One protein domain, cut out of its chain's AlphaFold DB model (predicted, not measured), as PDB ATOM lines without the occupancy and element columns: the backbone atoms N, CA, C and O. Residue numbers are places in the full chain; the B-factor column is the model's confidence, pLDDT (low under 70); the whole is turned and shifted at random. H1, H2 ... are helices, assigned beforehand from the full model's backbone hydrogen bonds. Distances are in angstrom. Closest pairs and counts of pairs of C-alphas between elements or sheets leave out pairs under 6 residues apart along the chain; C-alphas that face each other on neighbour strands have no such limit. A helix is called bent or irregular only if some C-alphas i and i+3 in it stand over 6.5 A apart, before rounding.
ATOM      1  N   HIS A   4      -2.781   4.470  23.254       86.62
ATOM      2  CA  HIS A   4      -3.996   4.344  22.437       86.62
ATOM      3  C   HIS A   4      -4.511   2.897  22.344       86.62
ATOM      4  O   HIS A   4      -5.679   2.655  22.622       86.62
ATOM      5  N   GLU A   5      -3.636   1.919  22.075       88.31
ATOM      6  CA  GLU A   5      -4.029   0.498  22.039       88.31
ATOM      7  C   GLU A   5      -4.522   0.021  23.415       88.31
ATOM      8  O   GLU A   5      -5.411  -0.818  23.518       88.31
ATOM      9  N   SER A   6      -3.949   0.552  24.499       89.94
ATOM     10  CA  SER A   6      -4.394   0.223  25.860       89.94
ATOM     11  C   SER A   6      -5.755   0.837  26.184       89.94
ATOM     12  O   SER A   6      -6.550   0.212  26.879       89.94
ATOM     13  N   VAL A   7      -6.030   2.035  25.663       92.69
ATOM     14  CA  VAL A   7      -7.320   2.715  25.806       92.69
ATOM     15  C   VAL A   7      -8.428   1.912  25.127       92.69
ATOM     16  O   VAL A   7      -9.460   1.669  25.750       92.69
ATOM     17  N   GLU A   8      -8.194   1.437  23.902       90.19
ATOM     18  CA  GLU A   8      -9.121   0.559  23.171       90.19
ATOM     19  C   GLU A   8      -9.386  -0.747  23.931       90.19
ATOM     20  O   GLU A   8     -10.534  -1.152  24.106       90.19
ATOM     21  N   LYS A   9      -8.332  -1.379  24.469       91.19
ATOM     22  CA  LYS A   9      -8.467  -2.585  25.301       91.19
ATOM     23  C   LYS A   9      -9.286  -2.324  26.567       91.19
ATOM     24  O   LYS A   9     -10.125  -3.147  26.919       91.19
ATOM     25  N   PHE A  10      -9.083  -1.189  27.237       93.31
ATOM     26  CA  PHE A  10      -9.900  -0.811  28.389       93.31
ATOM     27  C   PHE A  10     -11.361  -0.567  28.009       93.31
ATOM     28  O   PHE A  10     -12.228  -1.025  28.741       93.31
ATOM     29  N   LEU A  11     -11.654   0.070  26.869       91.12
ATOM     30  CA  LEU A  11     -13.037   0.264  26.406       91.12
ATOM     31  C   LEU A  11     -13.793  -1.067  26.268       91.12
ATOM     32  O   LEU A  11     -14.959  -1.138  26.648       91.12
ATOM     33  N   MET A  12     -13.119  -2.127  25.808       88.50
ATOM     34  CA  MET A  12     -13.695  -3.479  25.766       88.50
ATOM     35  C   MET A  12     -13.857  -4.117  27.155       88.50
ATOM     36  O   MET A  12     -14.770  -4.908  27.366       88.50
ATOM     37  N   LEU A  13     -12.967  -3.810  28.105       89.25
ATOM     38  CA  LEU A  13     -12.985  -4.395  29.451       89.25
ATOM     39  C   LEU A  13     -13.946  -3.698  30.417       89.25
ATOM     40  O   LEU A  13     -14.405  -4.349  31.348       89.25
ATOM     41  N   ILE A  14     -14.240  -2.408  30.224       91.12
ATOM     42  CA  ILE A  14     -15.145  -1.634  31.085       91.12
ATOM     43  C   ILE A  14     -16.474  -2.366  31.328       91.12
ATOM     44  O   ILE A  14     -16.737  -2.652  32.493       91.12
ATOM     45  N   PRO A  15     -17.268  -2.753  30.304       88.06
ATOM     46  CA  PRO A  15     -18.548  -3.419  30.547       88.06
ATOM     47  C   PRO A  15     -18.375  -4.739  31.306       88.06
ATOM     48  O   PRO A  15     -19.194  -5.073  32.147       88.06
ATOM     49  N   LEU A  16     -17.276  -5.463  31.080       85.88
ATOM     50  CA  LEU A  16     -16.991  -6.731  31.760       85.88
ATOM     51  C   LEU A  16     -16.603  -6.548  33.235       85.88
ATOM     52  O   LEU A  16     -16.838  -7.433  34.054       85.88
ATOM     53  N   LEU A  17     -15.971  -5.419  33.565       88.50
ATOM     54  CA  LEU A  17     -15.544  -5.073  34.921       88.50
ATOM     55  C   LEU A  17     -16.672  -4.432  35.743       88.50
ATOM     56  O   LEU A  17     -16.580  -4.469  36.970       88.50
ATOM     57  N   THR A  18     -17.706  -3.885  35.093       86.62
ATOM     58  CA  THR A  18     -18.868  -3.253  35.743       86.62
ATOM     59  C   THR A  18     -20.102  -4.157  35.796       86.62
ATOM     60  O   THR A  18     -20.705  -4.297  36.855       86.62
ATOM     61  N   SER A  19     -20.480  -4.828  34.698       74.38
ATOM     62  CA  SER A  19     -21.735  -5.596  34.644       74.38
ATOM     63  C   SER A  19     -21.638  -6.980  35.282       74.38
ATOM     64  O   SER A  19     -22.646  -7.540  35.700       74.38
ATOM     65  N   GLY A  20     -20.436  -7.562  35.357       59.28
ATOM     66  CA  GLY A  20     -20.249  -8.933  35.837       59.28
ATOM     67  C   GLY A  20     -21.001  -9.998  35.022       59.28
ATOM     68  O   GLY A  20     -21.070 -11.140  35.469       59.28
ATOM     69  N   GLU A  21     -21.567  -9.650  33.858       51.25
ATOM     70  CA  GLU A  21     -22.425 -10.544  33.080       51.25
ATOM     71  C   GLU A  21     -21.636 -11.411  32.089       51.25
ATOM     72  O   GLU A  21     -20.868 -10.946  31.244       51.25
ATOM     73  N   ASP A  22     -21.917 -12.711  32.171       51.66
ATOM     74  CA  ASP A  22     -21.249 -13.824  31.494       51.66
ATOM     75  C   ASP A  22     -21.367 -13.827  29.951       51.66
ATOM     76  O   ASP A  22     -20.683 -14.600  29.277       51.66
ATOM     77  N   ALA A  23     -22.219 -12.979  29.363       49.91
ATOM     78  CA  ALA A  23     -22.634 -13.076  27.959       49.91
ATOM     79  C   ALA A  23     -21.682 -12.412  26.939       49.91
ATOM     80  O   ALA A  23     -21.667 -12.815  25.777       49.91
ATOM     81  N   GLN A  24     -20.870 -11.423  27.336       53.00
ATOM     82  CA  GLN A  24     -20.073 -10.611  26.389       53.00
ATOM     83  C   GLN A  24     -18.638 -11.122  26.147       53.00
ATOM     84  O   GLN A  24     -17.941 -10.644  25.254       53.00
ATOM     85  N   LEU A  25     -18.172 -12.122  26.901       52.41
ATOM     86  CA  LEU A  25     -16.789 -12.620  26.812       52.41
ATOM     87  C   LEU A  25     -16.535 -13.618  25.670       52.41
ATOM     88  O   LEU A  25     -15.376 -13.926  25.386       52.41
ATOM     89  N   ALA A  26     -17.584 -14.096  24.994       48.44
ATOM     90  CA  ALA A  26     -17.471 -15.075  23.911       48.44
ATOM     91  C   ALA A  26     -16.690 -14.549  22.687       48.44
ATOM     92  O   ALA A  26     -16.049 -15.333  21.989       48.44
ATOM     93  N   GLU A  27     -16.675 -13.232  22.442       46.47
ATOM     94  CA  GLU A  27     -15.925 -12.640  21.320       46.47
ATOM     95  C   GLU A  27     -14.438 -12.385  21.638       46.47
ATOM     96  O   GLU A  27     -13.604 -12.389  20.729       46.47
ATOM     97  N   VAL A  28     -14.074 -12.246  22.919       50.00
ATOM     98  CA  VAL A  28     -12.688 -11.992  23.374       50.00
ATOM     99  C   VAL A  28     -11.896 -13.302  23.583       50.00
ATOM    100  O   VAL A  28     -10.666 -13.294  23.679       50.00
ATOM    101  N   ASP A  29     -12.579 -14.452  23.591       47.62
ATOM    102  CA  ASP A  29     -12.052 -15.774  23.976       47.62
ATOM    103  C   ASP A  29     -10.970 -16.353  23.034       47.62
ATOM    104  O   ASP A  29     -10.221 -17.240  23.442       47.62
ATOM    105  N   ARG A  30     -10.787 -15.820  21.813       47.16
ATOM    106  CA  ARG A  30      -9.837 -16.374  20.813       47.16
ATOM    107  C   ARG A  30      -8.366 -16.395  21.261       47.16
ATOM    108  O   ARG A  30      -7.553 -17.091  20.662       47.16
ATOM    109  N   GLY A  31      -7.993 -15.624  22.286       45.88
ATOM    110  CA  GLY A  31      -6.630 -15.605  22.840       45.88
ATOM    111  C   GLY A  31      -6.424 -16.478  24.084       45.88
ATOM    112  O   GLY A  31      -5.278 -16.729  24.460       45.88
ATOM    113  N   LEU A  32      -7.507 -16.933  24.729       54.62
ATOM    114  CA  LEU A  32      -7.475 -17.558  26.057       54.62
ATOM    115  C   LEU A  32      -7.954 -19.013  26.096       54.62
ATOM    116  O   LEU A  32      -8.018 -19.595  27.181       54.62
ATOM    117  N   GLU A  33      -8.197 -19.620  24.931       57.47
ATOM    118  CA  GLU A  33      -8.713 -20.989  24.744       57.47
ATOM    119  C   GLU A  33      -7.933 -22.086  25.504       57.47
ATOM    120  O   GLU A  33      -8.400 -23.214  25.648       57.47
ATOM    121  N   PHE A  34      -6.739 -21.779  26.019       58.56
ATOM    122  CA  PHE A  34      -5.897 -22.725  26.747       58.56
ATOM    123  C   PHE A  34      -6.240 -22.864  28.239       58.56
ATOM    124  O   PHE A  34      -5.845 -23.863  28.836       58.56
ATOM    125  N   ILE A  35      -6.944 -21.909  28.861       59.78
ATOM    126  CA  ILE A  35      -7.271 -21.981  30.295       59.78
ATOM    127  C   ILE A  35      -8.732 -22.394  30.479       59.78
ATOM    128  O   ILE A  35      -9.646 -21.587  30.318       59.78
ATOM    129  N   ASN A  36      -8.949 -23.642  30.898       61.97
ATOM    130  CA  ASN A  36     -10.256 -24.119  31.349       61.97
ATOM    131  C   ASN A  36     -10.556 -23.605  32.773       61.97
ATOM    132  O   ASN A  36     -10.560 -24.377  33.731       61.97
ATOM    133  N   ALA A  37     -10.707 -22.287  32.924       62.78
ATOM    134  CA  ALA A  37     -10.951 -21.630  34.205       62.78
ATOM    135  C   ALA A  37     -12.288 -20.871  34.219       62.78
ATOM    136  O   ALA A  37     -12.790 -20.494  33.156       62.78
ATOM    137  N   PRO A  38     -12.851 -20.612  35.419       66.62
ATOM    138  CA  PRO A  38     -14.044 -19.786  35.576       66.62
ATOM    139  C   PRO A  38     -13.898 -18.407  34.921       66.62
ATOM    140  O   PRO A  38     -12.794 -17.875  34.806       66.62
ATOM    141  N   ILE A  39     -15.020 -17.783  34.565       63.19
ATOM    142  CA  ILE A  39     -15.086 -16.485  33.868       63.19
ATOM    143  C   ILE A  39     -14.293 -15.388  34.596       63.19
ATOM    144  O   ILE A  39     -13.500 -14.681  33.976       63.19
ATOM    145  N   ILE A  40     -14.392 -15.334  35.927       68.38
ATOM    146  CA  ILE A  40     -13.608 -14.419  36.776       68.38
ATOM    147  C   ILE A  40     -12.098 -14.593  36.551       68.38
ATOM    148  O   ILE A  40     -11.345 -13.620  36.531       68.38
ATOM    149  N   SER A  41     -11.644 -15.829  36.336       80.44
ATOM    150  CA  SER A  41     -10.237 -16.108  36.037       80.44
ATOM    151  C   SER A  41      -9.859 -15.588  34.651       80.44
ATOM    152  O   SER A  41      -8.807 -14.976  34.513       80.44
ATOM    153  N   LYS A  42     -10.722 -15.743  33.636       83.19
ATOM    154  CA  LYS A  42     -10.480 -15.190  32.291       83.19
ATOM    155  C   LYS A  42     -10.403 -13.658  32.306       83.19
ATOM    156  O   LYS A  42      -9.457 -13.092  31.757       83.19
ATOM    157  N   LEU A  43     -11.329 -12.989  32.998       86.31
ATOM    158  CA  LEU A  43     -11.328 -11.530  33.155       86.31
ATOM    159  C   LEU A  43     -10.066 -11.036  33.876       86.31
ATOM    160  O   LEU A  43      -9.430 -10.074  33.434       86.31
ATOM    161  N   ARG A  44      -9.652 -11.736  34.943       91.88
ATOM    162  CA  ARG A  44      -8.402 -11.454  35.658       91.88
ATOM    163  C   ARG A  44      -7.180 -11.585  34.750       91.88
ATOM    164  O   ARG A  44      -6.275 -10.760  34.836       91.88
ATOM    165  N   VAL A  45      -7.151 -12.586  33.875       91.88
ATOM    166  CA  VAL A  45      -6.048 -12.802  32.930       91.88
ATOM    167  C   VAL A  45      -5.977 -11.693  31.884       91.88
ATOM    168  O   VAL A  45      -4.906 -11.117  31.703       91.88
ATOM    169  N   LEU A  46      -7.091 -11.358  31.228       90.06
ATOM    170  CA  LEU A  46      -7.143 -10.302  30.206       90.06
ATOM    171  C   LEU A  46      -6.709  -8.950  30.779       90.06
ATOM    172  O   LEU A  46      -5.805  -8.295  30.254       90.06
ATOM    173  N   THR A  47      -7.305  -8.583  31.912       93.69
ATOM    174  CA  THR A  47      -6.975  -7.358  32.643       93.69
ATOM    175  C   THR A  47      -5.519  -7.385  33.103       93.69
ATOM    176  O   THR A  47      -4.784  -6.417  32.923       93.69
ATOM    177  N   GLY A  48      -5.050  -8.518  33.631       95.19
ATOM    178  CA  GLY A  48      -3.669  -8.696  34.063       95.19
ATOM    179  C   GLY A  48      -2.665  -8.490  32.930       95.19
ATOM    180  O   GLY A  48      -1.679  -7.782  33.117       95.19
ATOM    181  N   PHE A  49      -2.914  -9.042  31.740       93.75
ATOM    182  CA  PHE A  49      -2.052  -8.822  30.578       93.75
ATOM    183  C   PHE A  49      -2.005  -7.357  30.153       93.75
ATOM    184  O   PHE A  49      -0.907  -6.833  29.955       93.75
ATOM    185  N   LEU A  50      -3.165  -6.697  30.073       94.31
ATOM    186  CA  LEU A  50      -3.239  -5.273  29.760       94.31
ATOM    187  C   LEU A  50      -2.385  -4.462  30.739       94.31
ATOM    188  O   LEU A  50      -1.507  -3.713  30.319       94.31
ATOM    189  N   LEU A  51      -2.565  -4.677  32.043       95.81
ATOM    190  CA  LEU A  51      -1.817  -3.978  33.089       95.81
ATOM    191  C   LEU A  51      -0.314  -4.271  33.053       95.81
ATOM    192  O   LEU A  51       0.484  -3.384  33.334       95.81
ATOM    193  N   ARG A  52       0.111  -5.481  32.671       94.19
ATOM    194  CA  ARG A  52       1.542  -5.784  32.479       94.19
ATOM    195  C   ARG A  52       2.151  -5.038  31.293       94.19
ATOM    196  O   ARG A  52       3.343  -4.728  31.321       94.19
ATOM    197  N   GLU A  53       1.358  -4.770  30.261       92.44
ATOM    198  CA  GLU A  53       1.776  -4.040  29.064       92.44
ATOM    199  C   GLU A  53       1.911  -2.534  29.333       92.44
ATOM    200  O   GLU A  53       2.924  -1.934  28.959       92.44
ATOM    201  N   ILE A  54       0.920  -1.939  30.007       94.62
ATOM    202  CA  ILE A  54       0.870  -0.493  30.271       94.62
ATOM    203  C   ILE A  54       1.517  -0.068  31.601       94.62
ATOM    204  O   ILE A  54       1.941   1.078  31.748       94.62
ATOM    205  N   LYS A  55       1.661  -0.994  32.552       95.06
ATOM    206  CA  LYS A  55       2.305  -0.784  33.858       95.06
ATOM    207  C   LYS A  55       1.692   0.397  34.616       95.06
ATOM    208  O   LYS A  55       0.476   0.559  34.605       95.06
ATOM    209  N   ASP A  56       2.517   1.244  35.231       95.00
ATOM    210  CA  ASP A  56       2.111   2.380  36.067       95.00
ATOM    211  C   ASP A  56       1.180   3.386  35.366       95.00
ATOM    212  O   ASP A  56       0.455   4.128  36.028       95.00
ATOM    213  N   PHE A  57       1.133   3.389  34.030       94.56
ATOM    214  CA  PHE A  57       0.266   4.278  33.256       94.56
ATOM    215  C   PHE A  57      -1.182   3.787  33.144       94.56
ATOM    216  O   PHE A  57      -2.004   4.458  32.519       94.56
ATOM    217  N   TRP A  58      -1.524   2.636  33.726       96.00
ATOM    218  CA  TRP A  58      -2.851   2.050  33.557       96.00
ATOM    219  C   TRP A  58      -3.986   2.945  34.053       96.00
ATOM    220  O   TRP A  58      -5.024   2.997  33.404       96.00
ATOM    221  N   ARG A  59      -3.783   3.693  35.145       96.25
ATOM    222  CA  ARG A  59      -4.782   4.641  35.668       96.25
ATOM    223  C   ARG A  59      -5.020   5.798  34.703       96.25
ATOM    224  O   ARG A  59      -6.150   6.233  34.535       96.25
ATOM    225  N   VAL A  60      -3.969   6.256  34.021       95.62
ATOM    226  CA  VAL A  60      -4.077   7.299  32.990       95.62
ATOM    227  C   VAL A  60      -4.841   6.772  31.779       95.62
ATOM    228  O   VAL A  60      -5.741   7.448  31.291       95.62
ATOM    229  N   ALA A  61      -4.534   5.562  31.307       95.75
ATOM    230  CA  ALA A  61      -5.290   4.967  30.207       95.75
ATOM    231  C   ALA A  61      -6.742   4.678  30.586       95.75
ATOM    232  O   ALA A  61      -7.619   4.987  29.792       95.75
ATOM    233  N   LEU A  62      -7.002   4.168  31.792       96.44
ATOM    234  CA  LEU A  62      -8.358   3.953  32.282       96.44
ATOM    235  C   LEU A  62      -9.138   5.270  32.327       96.44
ATOM    236  O   LEU A  62     -10.258   5.313  31.837       96.44
ATOM    237  N   LEU A  63      -8.537   6.350  32.837       95.31
ATOM    238  CA  LEU A  63      -9.160   7.674  32.832       95.31
ATOM    239  C   LEU A  63      -9.509   8.128  31.409       95.31
ATOM    240  O   LEU A  63     -10.608   8.607  31.170       95.31
ATOM    241  N   VAL A  64      -8.603   7.967  30.444       94.44
ATOM    242  CA  VAL A  64      -8.896   8.322  29.046       94.44
ATOM    243  C   VAL A  64     -10.013   7.437  28.480       94.44
ATOM    244  O   VAL A  64     -10.916   7.943  27.818       94.44
ATOM    245  N   SER A  65     -10.006   6.137  28.773       93.75
ATOM    246  CA  SER A  65     -11.056   5.212  28.344       93.75
ATOM    247  C   SER A  65     -12.417   5.553  28.935       93.75
ATOM    248  O   SER A  65     -13.399   5.510  28.207       93.75
ATOM    249  N   THR A  66     -12.508   5.936  30.210       92.50
ATOM    250  CA  THR A  66     -13.797   6.296  30.821       92.50
ATOM    251  C   THR A  66     -14.366   7.571  30.209       92.50
ATOM    252  O   THR A  66     -15.576   7.656  30.012       92.50
ATOM    253  N   MET A  67     -13.507   8.525  29.834       90.50
ATOM    254  CA  MET A  67     -13.909   9.741  29.117       90.50
ATOM    255  C   MET A  67     -14.431   9.446  27.705       90.50
ATOM    256  O   MET A  67     -15.352  10.117  27.246       90.50
ATOM    257  N   LEU A  68     -13.854   8.448  27.030       89.69
ATOM    258  CA  LEU A  68     -14.244   8.020  25.683       89.69
ATOM    259  C   LEU A  68     -15.375   6.981  25.667       89.69
ATOM    260  O   LEU A  68     -15.907   6.685  24.600       89.69
ATOM    261  N   TYR A  69     -15.734   6.413  26.819       86.12
ATOM    262  CA  TYR A  69     -16.766   5.387  26.910       86.12
ATOM    263  C   TYR A  69     -18.120   5.969  26.466       86.12
ATOM    264  O   TYR A  69     -18.471   7.071  26.903       86.12
ATOM    265  N   PRO A  70     -18.896   5.302  25.599       81.19
ATOM    266  CA  PRO A  70     -20.178   5.837  25.151       81.19
ATOM    267  C   PRO A  70     -21.104   6.106  26.354       81.19
ATOM    268  O   PRO A  70     -21.063   5.353  27.327       81.19
ATOM    269  N   PRO A  71     -21.884   7.202  26.351       69.06
ATOM    270  CA  PRO A  71     -22.910   7.403  27.368       69.06
ATOM    271  C   PRO A  71     -23.951   6.278  27.283       69.06
ATOM    272  O   PRO A  71     -24.244   5.787  26.192       69.06
ATOM    273  N   GLU A  72     -24.506   5.875  28.425       64.06
ATOM    274  CA  GLU A  72     -25.689   5.011  28.461       64.06
ATOM    275  C   GLU A  72     -26.845   5.785  27.821       64.06
ATOM    276  O   GLU A  72     -27.323   6.770  28.384       64.06
ATOM    277  N   VAL A  73     -27.224   5.408  26.600       55.62
ATOM    278  CA  VAL A  73     -28.327   6.047  25.883       55.62
ATOM    279  C   VAL A  73     -29.620   5.485  26.455       55.62
ATOM    280  O   VAL A  73     -30.082   4.427  26.029       55.62
ATOM    281  N   ASP A  74     -30.196   6.178  27.431       51.75
ATOM    282  CA  ASP A  74     -31.586   5.945  27.804       51.75
ATOM    283  C   ASP A  74     -32.457   6.608  26.729       51.75
ATOM    284  O   ASP A  74     -32.347   7.804  26.463       51.75
ATOM    285  N   THR A  75     -33.284   5.824  26.039       49.81
ATOM    286  CA  THR A  75     -34.065   6.230  24.847       49.81
ATOM    287  C   THR A  75     -35.206   7.224  25.135       49.81
ATOM    288  O   THR A  75     -36.236   7.224  24.459       49.81
ATOM    289  N   THR A  76     -35.050   8.092  26.126       54.72
ATOM    290  CA  THR A  76     -36.022   9.108  26.524       54.72
ATOM    291  C   THR A  76     -35.336  10.452  26.694       54.72
ATOM    292  O   THR A  76     -34.946  10.835  27.785       54.72
ATOM    293  N   GLN A  77     -35.258  11.158  25.566       51.16
ATOM    294  CA  GLN A  77     -35.504  12.594  25.462       51.16
ATOM    295  C   GLN A  77     -34.814  13.486  26.517       51.16
ATOM    296  O   GLN A  77     -35.483  13.955  27.424       51.16
ATOM    297  N   ASP A  78     -33.525  13.802  26.332       49.03
ATOM    298  CA  ASP A  78     -32.984  15.157  26.565       49.03
ATOM    299  C   ASP A  78     -31.583  15.320  25.937       49.03
ATOM    300  O   ASP A  78     -30.550  15.424  26.594       49.03
ATOM    301  N   PHE A  79     -31.558  15.412  24.603       50.22
ATOM    302  CA  PHE A  79     -30.359  15.609  23.764       50.22
ATOM    303  C   PHE A  79     -29.525  16.872  24.083       50.22
ATOM    304  O   PHE A  79     -28.481  17.085  23.466       50.22
ATOM    305  N   LEU A  80     -29.980  17.736  24.997       50.88
ATOM    306  CA  LEU A  80     -29.321  19.000  25.339       50.88
ATOM    307  C   LEU A  80     -28.579  18.969  26.692       50.88
ATOM    308  O   LEU A  80     -27.641  19.746  26.843       50.88
ATOM    309  N   ASP A  81     -28.892  18.029  27.598       51.38
ATOM    310  CA  ASP A  81     -28.253  17.895  28.930       51.38
ATOM    311  C   ASP A  81     -27.279  16.693  29.036       51.38
ATOM    312  O   ASP A  81     -26.623  16.468  30.057       51.38
ATOM    313  N   GLU A  82     -27.124  15.919  27.959       54.88
ATOM    314  CA  GLU A  82     -26.239  14.742  27.881       54.88
ATOM    315  C   GLU A  82     -24.756  15.078  27.611       54.88
ATOM    316  O   GLU A  82     -23.906  14.183  27.517       54.88
ATOM    317  N   GLN A  83     -24.402  16.361  27.490       60.09
ATOM    318  CA  GLN A  83     -23.022  16.778  27.245       60.09
ATOM    319  C   GLN A  83     -22.162  16.585  28.493       60.09
ATOM    320  O   GLN A  83     -22.105  17.441  29.362       60.09
ATOM    321  N   PHE A  84     -21.437  15.464  28.519       66.75
ATOM    322  CA  PHE A  84     -20.343  15.182  29.446       66.75
ATOM    323  C   PHE A  84     -20.741  15.321  30.923       66.75
ATOM    324  O   PHE A  84     -20.609  16.378  31.522       66.75
ATOM    325  N   GLN A  85     -21.172  14.216  31.533       78.06
ATOM    326  CA  GLN A  85     -21.473  14.159  32.965       78.06
ATOM    327  C   GLN A  85     -20.212  13.728  33.738       78.06
ATOM    328  O   GLN A  85     -19.947  12.521  33.830       78.06
ATOM    329  N   PRO A  86     -19.379  14.667  34.243       82.75
ATOM    330  CA  PRO A  86     -18.092  14.336  34.852       82.75
ATOM    331  C   PRO A  86     -18.246  13.450  36.090       82.75
ATOM    332  O   PRO A  86     -17.375  12.622  36.354       82.75
ATOM    333  N   GLU A  87     -19.358  13.565  36.818       87.44
ATOM    334  CA  GLU A  87     -19.688  12.704  37.950       87.44
ATOM    335  C   GLU A  87     -19.837  11.252  37.500       87.44
ATOM    336  O   GLU A  87     -19.142  10.393  38.033       87.44
ATOM    337  N   LYS A  88     -20.623  10.978  36.448       87.31
ATOM    338  CA  LYS A  88     -20.762   9.617  35.902       87.31
ATOM    339  C   LYS A  88     -19.426   9.059  35.409       87.31
ATOM    340  O   LYS A  88     -19.129   7.888  35.626       87.31
ATOM    341  N   ARG A  89     -18.584   9.890  34.775       89.75
ATOM    342  CA  ARG A  89     -17.240   9.468  34.319       89.75
ATOM    343  C   ARG A  89     -16.321   9.115  35.482       89.75
ATOM    344  O   ARG A  89     -15.568   8.144  35.395       89.75
ATOM    345  N   ARG A  90     -16.383   9.899  36.558       92.19
ATOM    346  CA  ARG A  90     -15.643   9.646  37.797       92.19
ATOM    347  C   ARG A  90     -16.136   8.370  38.471       92.19
ATOM    348  O   ARG A  90     -15.311   7.566  38.887       92.19
ATOM    349  N   ASP A  91     -17.443   8.175  38.558       92.94
ATOM    350  CA  ASP A  91     -18.033   7.019  39.230       92.94
ATOM    351  C   ASP A  91     -17.698   5.723  38.472       92.94
ATOM    352  O   ASP A  91     -17.192   4.783  39.085       92.94
ATOM    353  N   LEU A  92     -17.791   5.732  37.136       93.00
ATOM    354  CA  LEU A  92     -17.329   4.634  36.277       93.00
ATOM    355  C   LEU A  92     -15.834   4.335  36.466       93.00
ATOM    356  O   LEU A  92     -15.426   3.177  36.555       93.00
ATOM    357  N   PHE A  93     -14.995   5.374  36.541       96.19
ATOM    358  CA  PHE A  93     -13.568   5.204  36.815       96.19
ATOM    359  C   PHE A  93     -13.334   4.510  38.159       96.19
ATOM    360  O   PHE A  93     -12.586   3.535  38.213       96.19
ATOM    361  N   MET A  94     -13.976   4.987  39.229       96.81
ATOM    362  CA  MET A  94     -13.821   4.426  40.574       96.81
ATOM    363  C   MET A  94     -14.322   2.983  40.648       96.81
ATOM    364  O   MET A  94     -13.714   2.152  41.324       96.81
ATOM    365  N   GLU A  95     -15.405   2.667  39.944       95.50
ATOM    366  CA  GLU A  95     -15.953   1.318  39.868       95.50
ATOM    367  C   GLU A  95     -14.975   0.350  39.193       95.50
ATOM    368  O   GLU A  95     -14.607  -0.670  39.783       95.50
ATOM    369  N   VAL A  96     -14.487   0.699  37.998       95.56
ATOM    370  CA  VAL A  96     -13.550  -0.135  37.232       95.56
ATOM    371  C   VAL A  96     -12.200  -0.244  37.946       95.56
ATOM    372  O   VAL A  96     -11.635  -1.336  38.043       95.56
ATOM    373  N   GLU A  97     -11.686   0.857  38.500       97.62
ATOM    374  CA  GLU A  97     -10.475   0.850  39.325       97.62
ATOM    375  C   GLU A  97     -10.653  -0.079  40.536       97.62
ATOM    376  O   GLU A  97      -9.807  -0.938  40.804       97.62
ATOM    377  N   GLY A  98     -11.785   0.042  41.231       96.62
ATOM    378  CA  GLY A  98     -12.142  -0.809  42.356       96.62
ATOM    379  C   GLY A  98     -12.225  -2.287  41.972       96.62
ATOM    380  O   GLY A  98     -11.716  -3.133  42.709       96.62
ATOM    381  N   ALA A  99     -12.807  -2.618  40.817       94.56
ATOM    382  CA  ALA A  99     -12.868  -3.984  40.298       94.56
ATOM    383  C   ALA A  99     -11.464  -4.555  40.029       94.56
ATOM    384  O   ALA A  99     -11.144  -5.658  40.476       94.56
ATOM    385  N   ILE A 100     -10.584  -3.780  39.388       95.56
ATOM    386  CA  ILE A 100      -9.190  -4.169  39.122       95.56
ATOM    387  C   ILE A 100      -8.421  -4.439  40.424       95.56
ATOM    388  O   ILE A 100      -7.704  -5.440  40.536       95.56
ATOM    389  N   ILE A 101      -8.588  -3.574  41.428       96.12
ATOM    390  CA  ILE A 101      -7.961  -3.744  42.745       96.12
ATOM    391  C   ILE A 101      -8.516  -4.989  43.449       96.12
ATOM    392  O   ILE A 101      -7.734  -5.784  43.972       96.12
ATOM    393  N   LYS A 102      -9.837  -5.216  43.415       93.75
ATOM    394  CA  LYS A 102     -10.488  -6.415  43.981       93.75
ATOM    395  C   LYS A 102     -10.007  -7.713  43.324       93.75
ATOM    396  O   LYS A 102      -9.888  -8.726  44.009       93.75
ATOM    397  N   LEU A 103      -9.662  -7.685  42.034       92.44
ATOM    398  CA  LEU A 103      -9.029  -8.811  41.330       92.44
ATOM    399  C   LEU A 103      -7.563  -9.054  41.750       92.44
ATOM    400  O   LEU A 103      -6.940 -10.020  41.296       92.44
ATOM    401  N   GLY A 104      -6.988  -8.204  42.608       94.12
ATOM    402  CA  GLY A 104      -5.608  -8.319  43.077       94.12
ATOM    403  C   GLY A 104      -4.599  -8.113  41.952       94.12
ATOM    404  O   GLY A 104      -3.660  -8.901  41.816       94.12
ATOM    405  N   LEU A 105      -4.846  -7.118  41.093       96.31
ATOM    406  CA  LEU A 105      -4.013  -6.814  39.927       96.31
ATOM    407  C   LEU A 105      -3.216  -5.505  40.048       96.31
ATOM    408  O   LEU A 105      -2.451  -5.176  39.138       96.31
ATOM    409  N   ASP A 106      -3.344  -4.771  41.155       93.69
ATOM    410  CA  ASP A 106      -2.483  -3.609  41.400       93.69
ATOM    411  C   ASP A 106      -1.013  -4.062  41.434       93.69
ATOM    412  O   ASP A 106      -0.658  -5.034  42.102       93.69
ATOM    413  N   LYS A 107      -0.166  -3.394  40.642       95.12
ATOM    414  CA  LYS A 107       1.256  -3.731  40.442       95.12
ATOM    415  C   LYS A 107       1.542  -5.125  39.875       95.12
ATOM    416  O   LYS A 107       2.647  -5.648  40.018       95.12
ATOM    417  N   VAL A 108       0.601  -5.728  39.148       95.81
ATOM    418  CA  VAL A 108       0.805  -7.047  38.512       95.81
ATOM    419  C   VAL A 108       2.002  -7.093  37.540       95.81
ATOM    420  O   VAL A 108       2.548  -8.166  37.274       95.81
ATOM    421  N   TRP A 109       2.455  -5.943  37.026       95.38
ATOM    422  CA  TRP A 109       3.665  -5.826  36.203       95.38
ATOM    423  C   TRP A 109       4.968  -6.137  36.947       95.38
ATOM    424  O   TRP A 109       5.912  -6.601  36.304       95.38
ATOM    425  N   ASP A 110       5.006  -5.963  38.268       95.44
ATOM    426  CA  ASP A 110       6.171  -6.282  39.101       95.44
ATOM    427  C   ASP A 110       6.226  -7.770  39.482       95.44
ATOM    428  O   ASP A 110       7.270  -8.291  39.887       95.44
ATOM    429  N   VAL A 111       5.113  -8.492  39.315       92.25
ATOM    430  CA  VAL A 111       5.018  -9.914  39.649       92.25
ATOM    431  C   VAL A 111       5.805 -10.740  38.632       92.25
ATOM    432  O   VAL A 111       5.463 -10.825  37.445       92.25
TER     433      VAL A 111
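AT A GLANCE: This is residues 4 to 111 of the 170 residues of a protein of Rhizophora mucronata (UniProt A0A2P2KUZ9). What is the shape? Bent helix H2 wraps round H1 with its two arms, H3 crosses H1, and residues 74 to 81 stick out as a loop. What is printed? The compact, all-helix printed part has 108 residues, with H1, H2 and H3 in order, radius of gyration of the C-alphas 14.8 A and spans 47 by 30 by 24 A.

IN THESE COORDINATES: Where is H1? H1, residues 4 to 18, starts at C-alpha 4 (-3.996, 4.344, 22.437). Is H2 straight? H2, residues 39 to 68, was assigned as one helix by its hydrogen bonds but is bent, C-alphas 53 and 56 being 9.5 A apart; its arms are H2a, 39 to 53, and H2b, 56 to 68. Where is H3? H3, residues 86 to 102, 23.9 A long, ends at C-alpha 102 (-10.488, -6.415, 43.981).

HOW THE PARTS SIT: What touches H1? H2a forms a hairpin with it, at a shallow tilt of 25 degrees, opposite ways; the closest C-alphas, of Ser 6 and Leu 50, are 6.8 A apart. H2b touches it about perpendicular, at 74 degrees, the closest C-alphas, Val 7 and Ser 65, 5.2 A apart. H3 touches residues 14 to 18 alone, closest at the C-alphas of Leu 17 and Val 96, 5.8 A. Are O i to N i+4 pairs within hydrogen-bond range? Every pair is in H2a and H3, 9 of 11 in H1 and 8 of 9 in H2b.

THE WHOLE: Is it cut? The printed part has no cut, and both links are long. Where is confidence low? pLDDT is under 70 in residues 20 to 40 and 71 to 84.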